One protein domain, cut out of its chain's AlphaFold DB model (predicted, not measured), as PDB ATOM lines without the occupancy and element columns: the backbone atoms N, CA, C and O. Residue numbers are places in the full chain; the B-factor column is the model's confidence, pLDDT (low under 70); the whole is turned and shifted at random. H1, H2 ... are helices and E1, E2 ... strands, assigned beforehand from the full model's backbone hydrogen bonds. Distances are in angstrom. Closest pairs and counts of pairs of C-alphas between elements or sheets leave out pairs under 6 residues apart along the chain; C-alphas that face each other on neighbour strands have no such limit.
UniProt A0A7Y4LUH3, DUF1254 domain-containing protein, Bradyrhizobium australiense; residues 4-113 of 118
ATOM      1  N   LEU A   4     -33.123  25.473  36.639       93.00
ATOM      2  CA  LEU A   4     -31.658  25.373  36.653       93.00
ATOM      3  C   LEU A   4     -31.068  25.015  35.277       93.00
ATOM      4  O   LEU A   4     -30.147  25.714  34.864       93.00
ATOM      5  N   PRO A   5     -31.603  24.034  34.519       92.31
ATOM      6  CA  PRO A   5     -31.048  23.710  33.205       92.31
ATOM      7  C   PRO A   5     -31.054  24.900  32.239       92.31
ATOM      8  O   PRO A   5     -30.063  25.135  31.561       92.31
ATOM      9  N   LEU A   6     -32.122  25.706  32.227       92.94
ATOM     10  CA  LEU A   6     -32.211  26.892  31.366       92.94
ATOM     11  C   LEU A   6     -31.154  27.943  31.721       92.94
ATOM     12  O   LEU A   6     -30.555  28.546  30.829       92.94
ATOM     13  N   ILE A   7     -30.916  28.152  33.019       94.88
ATOM     14  CA  ILE A   7     -29.909  29.099  33.508       94.88
ATOM     15  C   ILE A   7     -28.506  28.608  33.140       94.88
ATOM     16  O   ILE A   7     -27.728  29.376  32.574       94.88
ATOM     17  N   GLU A   8     -28.193  27.337  33.395       94.25
ATOM     18  CA  GLU A   8     -26.871  26.772  33.103       94.25
ATOM     19  C   GLU A   8     -26.581  26.720  31.601       94.25
ATOM     20  O   GLU A   8     -25.514  27.156  31.165       94.25
ATOM     21  N   MET A   9     -27.551  26.304  30.783       94.25
ATOM     22  CA  MET A   9     -27.421  26.334  29.322       94.25
ATOM     23  C   MET A   9     -27.256  27.769  28.806       94.25
ATOM     24  O   MET A   9     -26.440  28.022  27.917       94.25
ATOM     25  N   GLY A  10     -27.973  28.735  29.391       94.81
ATOM     26  CA  GLY A  10     -27.816  30.158  29.083       94.81
ATOM     27  C   GLY A  10     -26.418  30.688  29.412       94.81
ATOM     28  O   GLY A  10     -25.800  31.355  28.574       94.81
ATOM     29  N   ARG A  11     -25.889  30.351  30.595       95.19
ATOM     30  CA  ARG A  11     -24.524  30.704  31.022       95.19
ATOM     31  C   ARG A  11     -23.475  30.076  30.112       95.19
ATOM     32  O   ARG A  11     -22.580  30.782  29.650       95.19
ATOM     33  N   GLN A  12     -23.608  28.786  29.811       92.75
ATOM     34  CA  GLN A  12     -22.687  28.069  28.933       92.75
ATOM     35  C   GLN A  12     -22.680  28.675  27.523       92.75
ATOM     36  O   GLN A  12     -21.608  28.941  26.978       92.75
ATOM     37  N   ARG A  13     -23.857  28.955  26.945       94.75
ATOM     38  CA  ARG A  13     -23.976  29.613  25.635       94.75
ATOM     39  C   ARG A  13     -23.297  30.977  25.621       94.75
ATOM     40  O   ARG A  13     -22.513  31.252  24.717       94.75
ATOM     41  N   SER A  14     -23.589  31.810  26.621       95.44
ATOM     42  CA  SER A  14     -23.014  33.153  26.747       95.44
ATOM     43  C   SER A  14     -21.486  33.104  26.835       95.44
ATOM     44  O   SER A  14     -20.804  33.786  26.070       95.44
ATOM     45  N   ALA A  15     -20.944  32.215  27.676       94.31
ATOM     46  CA  ALA A  15     -19.503  32.010  27.804       94.31
ATOM     47  C   ALA A  15     -18.864  31.617  26.461       94.31
ATOM     48  O   ALA A  15     -17.927  32.273  26.009       94.31
ATOM     49  N   ARG A  16     -19.431  30.634  25.749       92.75
ATOM     50  CA  ARG A  16     -18.923  30.229  24.426       92.75
ATOM     51  C   ARG A  16     -18.959  31.360  23.402       92.75
ATOM     52  O   ARG A  16     -18.040  31.489  22.601       92.75
ATOM     53  N   PHE A  17     -19.998  32.186  23.418       94.12
ATOM     54  CA  PHE A  17     -20.111  33.298  22.474       94.12
ATOM     55  C   PHE A  17     -19.095  34.397  22.802       94.12
ATOM     56  O   PHE A  17     -18.514  34.976  21.887       94.12
ATOM     57  N   SER A  18     -18.802  34.620  24.088       95.50
ATOM     58  CA  SER A  18     -17.719  35.517  24.508       95.50
ATOM     59  C   SER A  18     -16.321  35.007  24.122       95.50
ATOM     60  O   SER A  18     -15.437  35.812  23.850       95.50
ATOM     61  N   GLU A  19     -16.142  33.687  23.995       93.69
ATOM     62  CA  GLU A  19     -14.936  33.046  23.436       93.69
ATOM     63  C   GLU A  19     -14.852  33.159  21.895       93.69
ATOM     64  O   GLU A  19     -13.911  32.657  21.284       93.69
ATOM     65  N   GLY A  20     -15.831  33.800  21.244       93.50
ATOM     66  CA  GLY A  20     -15.867  33.996  19.792       93.50
ATOM     67  C   GLY A  20     -16.534  32.864  19.004       93.50
ATOM     68  O   GLY A  20     -16.505  32.882  17.769       93.50
ATOM     69  N   VAL A  21     -17.166  31.892  19.675       93.56
ATOM     70  CA  VAL A  21     -17.978  30.873  18.992       93.56
ATOM     71  C   VAL A  21     -19.156  31.552  18.299       93.56
ATOM     72  O   VAL A  21     -19.949  32.255  18.921       93.56
ATOM     73  N   LYS A  22     -19.292  31.306  16.996       94.12
ATOM     74  CA  LYS A  22     -20.403  31.815  16.190       94.12
ATOM     75  C   LYS A  22     -21.573  30.832  16.206       94.12
ATOM     76  O   LYS A  22     -21.376  29.618  16.165       94.12
ATOM     77  N   ALA A  23     -22.792  31.368  16.224       92.94
ATOM     78  CA  ALA A  23     -23.999  30.582  15.988       92.94
ATOM     79  C   ALA A  23     -23.952  29.900  14.609       92.94
ATOM     80  O   ALA A  23     -23.304  30.395  13.683       92.94
ATOM     81  N   ASN A  24     -24.644  28.767  14.480       93.38
ATOM     82  CA  ASN A  24     -24.772  27.996  13.237       93.38
ATOM     83  C   ASN A  24     -23.418  27.623  12.601       93.38
ATOM     84  O   ASN A  24     -23.316  27.458  11.390       93.38
ATOM     85  N   THR A  25     -22.363  27.504  13.413       92.94
ATOM     86  CA  THR A  25     -21.013  27.145  12.968       92.94
ATOM     87  C   THR A  25     -20.458  26.048  13.867       92.94
ATOM     88  O   THR A  25     -20.439  26.194  15.092       92.94
ATOM     89  N   PHE A  26     -19.973  24.960  13.269       92.06
ATOM     90  CA  PHE A  26     -19.339  23.884  14.021       92.06
ATOM     91  C   PHE A  26     -17.957  24.284  14.534       92.06
ATOM     92  O   PHE A  26     -17.114  24.803  13.805       92.06
ATOM     93  N   GLN A  27     -17.717  23.974  15.802       91.62
ATOM     94  CA  GLN A  27     -16.402  23.949  16.419       91.62
ATOM     95  C   GLN A  27     -15.934  22.498  16.466       91.62
ATOM     96  O   GLN A  27     -16.603  21.649  17.058       91.62
ATOM     97  N   HIS A  28     -14.801  22.210  15.826       91.25
ATOM     98  CA  HIS A  28     -14.279  20.852  15.683       91.25
ATOM     99  C   HIS A  28     -13.106  20.612  16.629       91.25
ATOM    100  O   HIS A  28     -12.057  21.248  16.508       91.25
ATOM    101  N   GLN A  29     -13.239  19.628  17.511       87.81
ATOM    102  CA  GLN A  29     -12.117  19.116  18.281       87.81
ATOM    103  C   GLN A  29     -11.357  18.111  17.412       87.81
ATOM    104  O   GLN A  29     -11.873  17.060  17.042       87.81
ATOM    105  N   ARG A  30     -10.120  18.457  17.038       88.12
ATOM    106  CA  ARG A  30      -9.269  17.644  16.145       88.12
ATOM    107  C   ARG A  30      -8.333  16.688  16.891       88.12
ATOM    108  O   ARG A  30      -7.478  16.066  16.273       88.12
ATOM    109  N   LYS A  31      -8.467  16.600  18.214       86.38
ATOM    110  CA  LYS A  31      -7.677  15.723  19.080       86.38
ATOM    111  C   LYS A  31      -8.619  14.946  19.985       86.38
ATOM    112  O   LYS A  31      -9.607  15.507  20.452       86.38
ATOM    113  N   LEU A  32      -8.284  13.684  20.223       85.38
ATOM    114  CA  LEU A  32      -8.985  12.858  21.195       85.38
ATOM    115  C   LEU A  32      -8.712  13.362  22.615       85.38
ATOM    116  O   LEU A  32      -7.691  14.007  22.893       85.38
ATOM    117  N   VAL A  33      -9.660  13.098  23.505       78.88
ATOM    118  CA  VAL A  33      -9.630  13.621  24.866       78.88
ATOM    119  C   VAL A  33      -8.731  12.757  25.736       78.88
ATOM    120  O   VAL A  33      -9.087  11.656  26.129       78.88
ATOM    121  N   SER A  34      -7.561  13.280  26.098       78.50
ATOM    122  CA  SER A  34      -6.710  12.616  27.094       78.50
ATOM    123  C   SER A  34      -7.358  12.613  28.487       78.50
ATOM    124  O   SER A  34      -8.216  13.445  28.772       78.50
ATOM    125  N   ALA A  35      -6.845  11.791  29.408       73.81
ATOM    126  CA  ALA A  35      -7.265  11.765  30.817       73.81
ATOM    127  C   ALA A  35      -7.159  13.123  31.550       73.81
ATOM    128  O   ALA A  35      -7.725  13.298  32.624       73.81
ATOM    129  N   LYS A  36      -6.442  14.103  30.980       76.12
ATOM    130  CA  LYS A  36      -6.361  15.475  31.505       76.12
ATOM    131  C   LYS A  36      -7.531  16.369  31.062       76.12
ATOM    132  O   LYS A  36      -7.632  17.502  31.520       76.12
ATOM    133  N   GLY A  37      -8.382  15.908  30.144       67.94
ATOM    134  CA  GLY A  37      -9.529  16.664  29.649       67.94
ATOM    135  C   GLY A  37     -10.681  16.650  30.649       67.94
ATOM    136  O   GLY A  37     -11.320  15.623  30.826       67.94
ATOM    137  N   GLN A  38     -10.957  17.795  31.277       68.00
ATOM    138  CA  GLN A  38     -11.999  17.945  32.309       68.00
ATOM    139  C   GLN A  38     -13.165  18.845  31.866       68.00
ATOM    140  O   GLN A  38     -13.902  19.381  32.685       68.00
ATOM    141  N   PHE A  39     -13.332  19.057  30.559       66.69
ATOM    142  CA  PHE A  39     -14.396  19.920  30.031       66.69
ATOM    143  C   PHE A  39     -15.786  19.257  30.043       66.69
ATOM    144  O   PHE A  39     -16.787  19.936  29.831       66.69
ATOM    145  N   VAL A  40     -15.842  17.946  30.295       64.50
ATOM    146  CA  VAL A  40     -17.042  17.165  30.621       64.50
ATOM    147  C   VAL A  40     -16.670  16.135  31.689       64.50
ATOM    148  O   VAL A  40     -15.512  15.731  31.772       64.50
ATOM    149  N   THR A  41     -17.638  15.707  32.500       63.25
ATOM    150  CA  THR A  41     -17.402  14.830  33.663       63.25
ATOM    151  C   THR A  41     -16.777  13.480  33.286       63.25
ATOM    152  O   THR A  41     -15.965  12.956  34.041       63.25
ATOM    153  N   THR A  42     -17.106  12.936  32.110       70.94
ATOM    154  CA  THR A  42     -16.570  11.666  31.585       70.94
ATOM    155  C   THR A  42     -16.495  11.721  30.053       70.94
ATOM    156  O   THR A  42     -17.454  11.330  29.381       70.94
ATOM    157  N   PRO A  43     -15.414  12.268  29.470       66.88
ATOM    158  CA  PRO A  43     -15.287  12.367  28.019       66.88
ATOM    159  C   PRO A  43     -15.050  10.993  27.387       66.88
ATOM    160  O   PRO A  43     -14.309  10.174  27.929       66.88
ATOM    161  N   ASN A  44     -15.623  10.767  26.204       73.31
ATOM    162  CA  ASN A  44     -15.256   9.627  25.373       73.31
ATOM    163  C   ASN A  44     -13.914   9.912  24.672       73.31
ATOM    164  O   ASN A  44     -13.779  10.927  23.986       73.31
ATOM    165  N   ASN A  45     -12.928   9.028  24.830       82.56
ATOM    166  CA  ASN A  45     -11.622   9.136  24.168       82.56
ATOM    167  C   ASN A  45     -11.572   8.396  22.815       82.56
ATOM    168  O   ASN A  45     -10.565   8.463  22.120       82.56
ATOM    169  N   ASP A  46     -12.652   7.729  22.411       80.81
ATOM    170  CA  ASP A  46     -12.708   6.962  21.161       80.81
ATOM    171  C   ASP A  46     -13.303   7.767  19.992       80.81
ATOM    172  O   ASP A  46     -13.272   7.331  18.841       80.81
ATOM    173  N   THR A  47     -13.841   8.962  20.263       80.81
ATOM    174  CA  THR A  47     -14.548   9.782  19.270       80.81
ATOM    175  C   THR A  47     -14.085  11.232  19.271       80.81
ATOM    176  O   THR A  47     -13.918  11.852  20.320       80.81
ATOM    177  N   LEU A  48     -13.948  11.807  18.076       88.12
ATOM    178  CA  LEU A  48     -13.772  13.248  17.909       88.12
ATOM    179  C   LEU A  48     -15.118  13.961  18.043       88.12
ATOM    180  O   LEU A  48     -16.126  13.508  17.504       88.12
ATOM    181  N   TYR A  49     -15.115  15.116  18.705       86.56
ATOM    182  CA  TYR A  49     -16.317  15.915  18.916       86.56
ATOM    183  C   TYR A  49     -16.394  17.103  17.962       86.56
ATOM    184  O   TYR A  49     -15.412  17.803  17.708       86.56
ATOM    185  N   SER A  50     -17.601  17.363  17.471       90.00
ATOM    186  CA  SER A  50     -17.972  18.623  16.832       90.00
ATOM    187  C   SER A  50     -19.217  19.163  17.521       90.00
ATOM    188  O   SER A  50     -20.130  18.398  17.818       90.00
ATOM    189  N   GLN A  51     -19.253  20.463  17.790       90.94
ATOM    190  CA  GLN A  51     -20.355  21.102  18.514       90.94
ATOM    191  C   GLN A  51     -20.758  22.411  17.840       90.94
ATOM    192  O   GLN A  51     -19.899  23.147  17.358       90.94
ATOM    193  N   ALA A  52     -22.051  22.720  17.830       93.88
ATOM    194  CA  ALA A  52     -22.579  23.981  17.324       93.88
ATOM    195  C   ALA A  52     -23.772  24.429  18.172       93.88
ATOM    196  O   ALA A  52     -24.569  23.607  18.618       93.88
ATOM    197  N   TRP A  53     -23.909  25.743  18.352       94.12
ATOM    198  CA  TRP A  53     -25.143  26.346  18.850       94.12
ATOM    199  C   TRP A  53     -26.032  26.695  17.662       94.12
ATOM    200  O   TRP A  53     -25.629  27.502  16.821       94.12
ATOM    201  N   LEU A  54     -27.225  26.104  17.598       93.00
ATOM    202  CA  LEU A  54     -28.173  26.325  16.507       93.00
ATOM    203  C   LEU A  54     -29.163  27.436  16.875       93.00
ATOM    204  O   LEU A  54     -29.804  27.389  17.923       93.00
ATOM    205  N   TYR A  55     -29.268  28.445  16.015       92.19
ATOM    206  CA  TYR A  55     -30.224  29.545  16.118       92.19
ATOM    207  C   TYR A  55     -31.271  29.388  15.021       92.19
ATOM    208  O   TYR A  55     -30.972  29.578  13.843       92.19
ATOM    209  N   LEU A  56     -32.489  29.053  15.445       90.50
ATOM    210  CA  LEU A  56     -33.623  28.715  14.576       90.50
ATOM    211  C   LEU A  56     -34.674  29.835  14.505       90.50
ATOM    212  O   LEU A  56     -35.727  29.668  13.904       90.50
ATOM    213  N   GLU A  57     -34.398  30.992  15.117       90.50
ATOM    214  CA  GLU A  57     -35.310  32.147  15.152       90.50
ATOM    215  C   GLU A  57     -35.695  32.631  13.745       90.50
ATOM    216  O   GLU A  57     -36.813  33.079  13.521       90.50
ATOM    217  N   LYS A  58     -34.774  32.503  12.782       89.25
ATOM    218  CA  LYS A  58     -34.966  32.930  11.387       89.25
ATOM    219  C   LYS A  58     -35.399  31.797  10.454       89.25
ATOM    220  O   LYS A  58     -35.401  31.991   9.242       89.25
ATOM    221  N   GLY A  59     -35.744  30.633  11.001       89.06
ATOM    222  CA  GLY A  59     -36.143  29.456  10.237       89.06
ATOM    223  C   GLY A  59     -35.206  28.256  10.415       89.06
ATOM    224  O   GLY A  59     -34.341  28.260  11.297       89.06
ATOM    225  N   PRO A  60     -35.407  27.204   9.602       89.31
ATOM    226  CA  PRO A  60     -34.659  25.958   9.707       89.31
ATOM    227  C   PRO A  60     -33.178  26.135   9.367       89.31
ATOM    228  O   PRO A  60     -32.790  27.020   8.603       89.31
ATOM    229  N   VAL A  61     -32.350  25.256   9.932       87.38
ATOM    230  CA  VAL A  61     -30.915  25.182   9.639       87.38
ATOM    231  C   VAL A  61     -30.613  23.824   9.029       87.38
ATOM    232  O   VAL A  61     -30.931  22.785   9.607       87.38
ATOM    233  N   THR A  62     -29.950  23.844   7.878       87.81
ATOM    234  CA  THR A  62     -29.432  22.645   7.224       87.81
ATOM    235  C   THR A  62     -28.069  22.290   7.801       87.81
ATOM    236  O   THR A  62     -27.186  23.144   7.903       87.81
ATOM    237  N   ILE A  63     -27.878  21.022   8.152       85.69
ATOM    238  CA  ILE A  63     -26.563  20.490   8.518       85.69
ATOM    239  C   ILE A  63     -26.085  19.595   7.370       85.69
ATOM    240  O   ILE A  63     -26.820  18.752   6.860       85.69
ATOM    241  N   THR A  64     -24.838  19.780   6.952       84.56
ATOM    242  CA  THR A  64     -24.207  18.955   5.918       84.56
ATOM    243  C   THR A  64     -23.109  18.130   6.560       84.56
ATOM    244  O   THR A  64     -22.222  18.671   7.223       84.56
ATOM    245  N   VAL A  65     -23.171  16.816   6.366       83.00
ATOM    246  CA  VAL A  65     -22.186  15.879   6.911       83.00
ATOM    247  C   VAL A  65     -21.386  15.312   5.746       83.00
ATOM    248  O   VAL A  65     -21.995  14.692   4.880       83.00
ATOM    249  N   PRO A  66     -20.059  15.516   5.680       82.69
ATOM    250  CA  PRO A  66     -19.252  14.947   4.606       82.69
ATOM    251  C   PRO A  66     -19.265  13.415   4.670       82.69
ATOM    252  O   PRO A  66     -19.506  12.845   5.736       82.69
ATOM    253  N   ASP A  67     -18.946  12.755   3.554       83.06
ATOM    254  CA  ASP A  67     -18.800  11.298   3.523       83.06
ATOM    255  C   ASP A  67     -17.834  10.829   4.627       83.06
ATOM    256  O   ASP A  67     -16.657  11.213   4.692       83.06
ATOM    257  N   SER A  68     -18.359   9.999   5.530       79.25
ATOM    258  CA  SER A  68     -17.613   9.484   6.670       79.25
ATOM    259  C   SER A  68     -16.614   8.396   6.274       79.25
ATOM    260  O   SER A  68     -15.783   8.022   7.110       79.25
ATOM    261  N   LYS A  69     -16.639   7.921   5.019       85.25
ATOM    262  CA  LYS A  69     -15.815   6.815   4.505       85.25
ATOM    263  C   LYS A  69     -15.961   5.553   5.363       85.25
ATOM    264  O   LYS A  69     -14.966   4.926   5.722       85.25
ATOM    265  N   GLY A  70     -17.196   5.245   5.765       82.25
ATOM    266  CA  GLY A  70     -17.519   4.095   6.616       82.25
ATOM    267  C   GLY A  70     -17.085   4.238   8.078       82.25
ATOM    268  O   GLY A  70     -16.898   3.232   8.757       82.25
ATOM    269  N   ARG A  71     -16.864   5.464   8.577       83.00
ATOM    270  CA  ARG A  71     -16.650   5.716  10.011       83.00
ATOM    271  C   ARG A  71     -17.966   6.050  10.707       83.00
ATOM    272  O   ARG A  71     -18.736   6.873  10.208       83.00
ATOM    273  N   TYR A  72     -18.137   5.500  11.908       82.81
ATOM    274  CA  TYR A  72     -19.252   5.814  12.796       82.81
ATOM    275  C   TYR A  72     -19.303   7.307  13.146       82.81
ATOM    276  O   TYR A  72     -18.280   7.920  13.471       82.81
ATOM    277  N   TYR A  73     -20.509   7.871  13.126       82.62
ATOM    278  CA  TYR A  73     -20.809   9.184  13.686       82.62
ATOM    279  C   TYR A  73     -22.259   9.231  14.185       82.62
ATOM    280  O   TYR A  73     -23.130   8.565  13.636       82.62
ATOM    281  N   CYS A  74     -22.504  10.057  15.201       84.38
ATOM    282  CA  CYS A  74     -23.828  10.360  15.746       84.38
ATOM    283  C   CYS A  74     -23.920  11.876  15.965       84.38
ATOM    284  O   CYS A  74     -22.943  12.512  16.375       84.38
ATOM    285  N   ILE A  75     -25.080  12.458  15.666       88.50
ATOM    286  CA  ILE A  75     -25.366  13.891  15.811       88.50
ATOM    287  C   ILE A  75     -26.608  14.037  16.692       88.50
ATOM    288  O   ILE A  75     -27.721  14.039  16.167       88.50
ATOM    289  N   PRO A  76     -26.450  14.126  18.023       87.19
ATOM    290  CA  PRO A  76     -27.565  14.366  18.926       87.19
ATOM    291  C   PRO A  76     -27.931  15.856  18.968       87.19
ATOM    292  O   PRO A  76     -27.059  16.728  18.948       87.19
ATOM    293  N   PHE A  77     -29.225  16.145  19.089       88.50
ATOM    294  CA  PHE A  77     -29.758  17.489  19.297       88.50
ATOM    295  C   PHE A  77     -30.376  17.627  20.679       88.50
ATOM    296  O   PHE A  77     -31.027  16.714  21.187       88.50
ATOM    297  N   MET A  78     -30.214  18.809  21.261       90.69
ATOM    298  CA  MET A  78     -30.690  19.133  22.597       90.69
ATOM    299  C   MET A  78     -31.253  20.552  22.630       90.69
ATOM    300  O   MET A  78     -30.727  21.444  21.960       90.69
ATOM    301  N   ASP A  79     -32.316  20.763  23.406       91.00
ATOM    302  CA  ASP A  79     -32.881  22.092  23.640       91.00
ATOM    303  C   ASP A  79     -32.222  22.825  24.827       91.00
ATOM    304  O   ASP A  79     -31.375  22.300  25.551       91.00
ATOM    305  N   MET A  80     -32.637  24.074  25.064       92.31
ATOM    306  CA  MET A  80     -32.129  24.898  26.170       92.31
ATOM    307  C   MET A  80     -32.477  24.356  27.567       92.31
ATOM    308  O   MET A  80     -31.911  24.826  28.551       92.31
ATOM    309  N   ARG A  81     -33.387  23.383  27.688       90.94
ATOM    310  CA  ARG A  81     -33.711  22.706  28.956       90.94
ATOM    311  C   ARG A  81     -32.804  21.498  29.200       90.94
ATOM    312  O   ARG A  81     -33.037  20.759  30.151       90.94
ATOM    313  N   SER A  82     -31.773  21.317  28.372       86.38
ATOM    314  CA  SER A  82     -30.894  20.149  28.366       86.38
ATOM    315  C   SER A  82     -31.620  18.839  28.011       86.38
ATOM    316  O   SER A  82     -31.136  17.756  28.349       86.38
ATOM    317  N   LEU A  83     -32.775  18.914  27.335       85.62
ATOM    318  CA  LEU A  83     -33.528  17.733  26.912       85.62
ATOM    319  C   LEU A  83     -33.176  17.355  25.469       85.62
ATOM    320  O   LEU A  83     -33.148  18.238  24.606       85.62
ATOM    321  N   PRO A  84     -32.927  16.066  25.174       83.69
ATOM    322  CA  PRO A  84     -32.763  15.601  23.805       83.69
ATOM    323  C   PRO A  84     -34.023  15.877  22.983       83.69
ATOM    324  O   PRO A  84     -35.135  15.619  23.444       83.69
ATOM    325  N   VAL A  85     -33.848  16.371  21.760       83.50
ATOM    326  CA  VAL A  85     -34.955  16.642  20.820       83.50
ATOM    327  C   VAL A  85     -34.870  15.807  19.541       83.50
ATOM    328  O   VAL A  85     -35.662  16.002  18.628       83.50
ATOM    329  N   GLY A  86     -33.917  14.875  19.475       78.50
ATOM    330  CA  GLY A  86     -33.693  13.971  18.349       78.50
ATOM    331  C   GLY A  86     -32.207  13.806  18.049       78.50
ATOM    332  O   GLY A  86     -31.351  14.335  18.759       78.50
ATOM    333  N   GLY A  87     -31.887  13.079  16.984       75.75
ATOM    334  CA  GLY A  87     -30.514  12.911  16.526       75.75
ATOM    335  C   GLY A  87     -30.420  12.017  15.300       75.75
ATOM    336  O   GLY A  87     -31.409  11.403  14.902       75.75
ATOM    337  N   TYR A  88     -29.235  11.964  14.701       77.56
ATOM    338  CA  TYR A  88     -28.986  11.179  13.495       77.56
ATOM    339  C   TYR A  88     -27.736  10.322  13.610       77.56
ATOM    340  O   TYR A  88     -26.704  10.793  14.084       77.56
ATOM    341  N   ASP A  89     -27.835   9.108  13.072       73.81
ATOM    342  CA  ASP A  89     -26.767   8.116  13.038       73.81
ATOM    343  C   ASP A  89     -26.229   7.873  11.631       73.81
ATOM    344  O   ASP A  89     -26.975   7.801  10.649       73.81
ATOM    345  N   GLY A  90     -24.910   7.716  11.553       70.81
ATOM    346  CA  GLY A  90     -24.169   7.317  10.366       70.81
ATOM    347  C   GLY A  90     -23.451   5.980  10.534       70.81
ATOM    348  O   GLY A  90     -23.209   5.503  11.641       70.81
ATOM    349  N   GLU A  91     -23.096   5.351   9.419       68.69
ATOM    350  CA  GLU A  91     -22.589   3.979   9.413       68.69
ATOM    351  C   GLU A  91     -21.124   3.862   9.879       68.69
ATOM    352  O   GLU A  91     -20.217   4.421   9.267       68.69
ATOM    353  N   ALA A  92     -20.902   3.114  10.969       48.59
ATOM    354  CA  ALA A  92     -20.429   1.722  10.925       48.59
ATOM    355  C   ALA A  92     -20.750   0.994  12.246       48.59
ATOM    356  O   ALA A  92     -20.188   1.296  13.293       48.59
ATOM    357  N   VAL A  93     -21.627  -0.012  12.130       44.53
ATOM    358  CA  VAL A  93     -21.972  -1.067  13.103       44.53
ATOM    359  C   VAL A  93     -22.784  -0.639  14.336       44.53
ATOM    360  O   VAL A  93     -22.353   0.144  15.171       44.53
ATOM    361  N   ARG A  94     -23.956  -1.279  14.478       49.31
ATOM    362  CA  ARG A  94     -24.840  -1.325  15.658       49.31
ATOM    363  C   ARG A  94     -24.077  -1.373  17.000       49.31
ATOM    364  O   ARG A  94     -23.918  -2.445  17.587       49.31
ATOM    365  N   ARG A  95     -23.720  -0.222  17.568       41.41
ATOM    366  CA  ARG A  95     -23.635  -0.050  19.023       41.41
ATOM    367  C   ARG A  95     -24.620   1.032  19.444       41.41
ATOM    368  O   ARG A  95     -24.714   2.094  18.848       41.41
ATOM    369  N   ARG A  96     -25.430   0.661  20.432       43.88
ATOM    370  CA  ARG A  96     -26.665   1.305  20.889       43.88
ATOM    371  C   ARG A  96     -26.413   2.583  21.701       43.88
ATOM    372  O   ARG A  96     -26.823   2.632  22.856       43.88
ATOM    373  N   GLU A  97     -25.730   3.583  21.151       51.47
ATOM    374  CA  GLU A  97     -25.338   4.761  21.952       51.47
ATOM    375  C   GLU A  97     -25.663   6.132  21.364       51.47
ATOM    376  O   GLU A  97     -25.492   7.127  22.061       51.47
ATOM    377  N   CYS A  98     -26.226   6.227  20.160       45.00
ATOM    378  CA  CYS A  98     -27.061   7.386  19.870       45.00
ATOM    379  C   CYS A  98     -28.473   7.010  20.315       45.00
ATOM    380  O   CYS A  98     -29.105   6.125  19.743       45.00
ATOM    381  N   GLN A  99     -28.969   7.613  21.392       43.56
ATOM    382  CA  GLN A  99     -30.396   7.545  21.694       43.56
ATOM    383  C   GLN A  99     -31.138   8.336  20.607       43.56
ATOM    384  O   GLN A  99     -31.442   9.515  20.768       43.56
ATOM    385  N   SER A 100     -31.389   7.691  19.467       40.34
ATOM    386  CA  SER A 100     -32.239   8.203  18.405       40.34
ATOM    387  C   SER A 100     -33.685   8.180  18.906       40.34
ATOM    388  O   SER A 100     -34.348   7.142  18.880       40.34
ATOM    389  N   ILE A 101     -34.179   9.309  19.412       35.34
ATOM    390  CA  ILE A 101     -35.621   9.501  19.593       35.34
ATOM    391  C   ILE A 101     -36.192   9.841  18.206       35.34
ATOM    392  O   ILE A 101     -35.679  10.773  17.579       35.34
ATOM    393  N   PRO A 102     -37.200   9.104  17.696       33.16
ATOM    394  CA  PRO A 102     -37.819   9.405  16.410       33.16
ATOM    395  C   PRO A 102     -38.369  10.836  16.396       33.16
ATOM    396  O   PRO A 102     -39.105  11.234  17.299       33.16
ATOM    397  N   LEU A 103     -38.009  11.604  15.368       40.34
ATOM    398  CA  LEU A 103     -38.568  12.928  15.111       40.34
ATOM    399  C   LEU A 103     -40.003  12.761  14.583       40.34
ATOM    400  O   LEU A 103     -40.197  12.467  13.407       40.34
ATOM    401  N   GLU A 104     -41.017  12.942  15.432       29.89
ATOM    402  CA  GLU A 104     -42.409  13.058  14.976       29.89
ATOM    403  C   GLU A 104     -42.718  14.498  14.515       29.89
ATOM    404  O   GLU A 104     -42.518  15.470  15.242       29.89
ATOM    405  N   ARG A 105     -43.177  14.585  13.257       32.78
ATOM    406  CA  ARG A 105     -43.854  15.672  12.511       32.78
ATOM    407  C   ARG A 105     -43.690  17.134  12.978       32.78
ATOM    408  O   ARG A 105     -44.667  17.776  13.343       32.78
ATOM    409  N   SER A 106     -42.503  17.705  12.777       31.80
ATOM    410  CA  SER A 106     -42.299  19.079  12.255       31.80
ATOM    411  C   SER A 106     -40.792  19.338  12.137       31.80
ATOM    412  O   SER A 106     -40.172  19.948  13.007       31.80
ATOM    413  N   SER A 107     -40.171  18.768  11.110       41.03
ATOM    414  CA  SER A 107     -38.718  18.727  10.935       41.03
ATOM    415  C   SER A 107     -38.149  20.124  10.641       41.03
ATOM    416  O   SER A 107     -38.300  20.638   9.541       41.03
ATOM    417  N   ILE A 108     -37.492  20.743  11.629       45.78
ATOM    418  CA  ILE A 108     -36.766  22.030  11.502       45.78
ATOM    419  C   ILE A 108     -35.304  21.812  11.028       45.78
ATOM    420  O   ILE A 108     -34.547  22.760  10.821       45.78
ATOM    421  N   PHE A 109     -34.898  20.555  10.822       42.34
ATOM    422  CA  PHE A 109     -33.538  20.172  10.452       42.34
ATOM    423  C   PHE A 109     -33.546  19.325   9.184       42.34
ATOM    424  O   PHE A 109     -33.914  18.151   9.230       42.34
ATOM    425  N   ASP A 110     -33.081  19.908   8.084       41.09
ATOM    426  CA  ASP A 110     -32.745  19.155   6.881       41.09
ATOM    427  C   ASP A 110     -31.280  18.723   6.981       41.09
ATOM    428  O   ASP A 110     -30.362  19.548   6.970       41.09
ATOM    429  N   LEU A 111     -31.041  17.420   7.123       46.75
ATOM    430  CA  LEU A 111     -29.707  16.859   6.945       46.75
ATOM    431  C   LEU A 111     -29.532  16.451   5.493       46.75
ATOM    432  O   LEU A 111     -30.156  15.500   5.028       46.75
ATOM    433  N   VAL A 112     -28.642  17.143   4.793       47.72
ATOM    434  CA  VAL A 112     -28.287  16.803   3.415       47.72
ATOM    435  C   VAL A 112     -26.948  16.073   3.441       47.72
ATOM    436  O   VAL A 112     -25.937  16.632   3.876       47.72
ATOM    437  N   ARG A 113     -26.930  14.816   2.984       46.19
ATOM    438  CA  ARG A 113     -25.674  14.147   2.621       46.19
ATOM    439  C   ARG A 113     -25.205  14.753   1.292       46.19
ATOM    440  O   ARG A 113     -25.995  14.767   0.353       46.19
TER     441      ARG A 113
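Overview. This is residues 4 to 113 of the 118 residues of the protein "DUF1254 domain-containing protein" of Bradyrhizobium australiense (UniProt A0A7Y4LUH3). This model has little regular structure: one helix, H1, lies across the turn end of a two-stranded hairpin, E1 and E2, and long loops make up the rest. The printed part has 110 residues, with named elements in the order H1, E1, E2 holding only 28; the class is mixed. It is compact, with a radius of gyration of the C-alphas of 14.9 A, and spans 41 by 37 by 24 A.

Arrangement. In H1, residues 4 to 18, every O i to N i+4 pair is within hydrogen-bond range. E1, residues 73 to 78, and E2, residues 84 to 90, form an antiparallel hairpin at 168 degrees; N 75 and O 88 are 2.8 A apart, within hydrogen-bond range. H1 and E2 are apart.

Along the chain. H1 starts at C-alpha 4 (-31.658, 25.373, 36.653) and measures 21.1 A. E1 measures 16.6 A; E2 measures 18.0 A, ending at C-alpha 90 (-24.169, 7.317, 10.366).

Size, cuts and confidence. The farthest C-alphas, of Lys 36 and Arg 105, are 42.0 A apart. The printed part has no cut. H1 to E1 is a long link of 54 residues. pLDDT is under 70 at residues 37 to 41, 43 and 91 to 113.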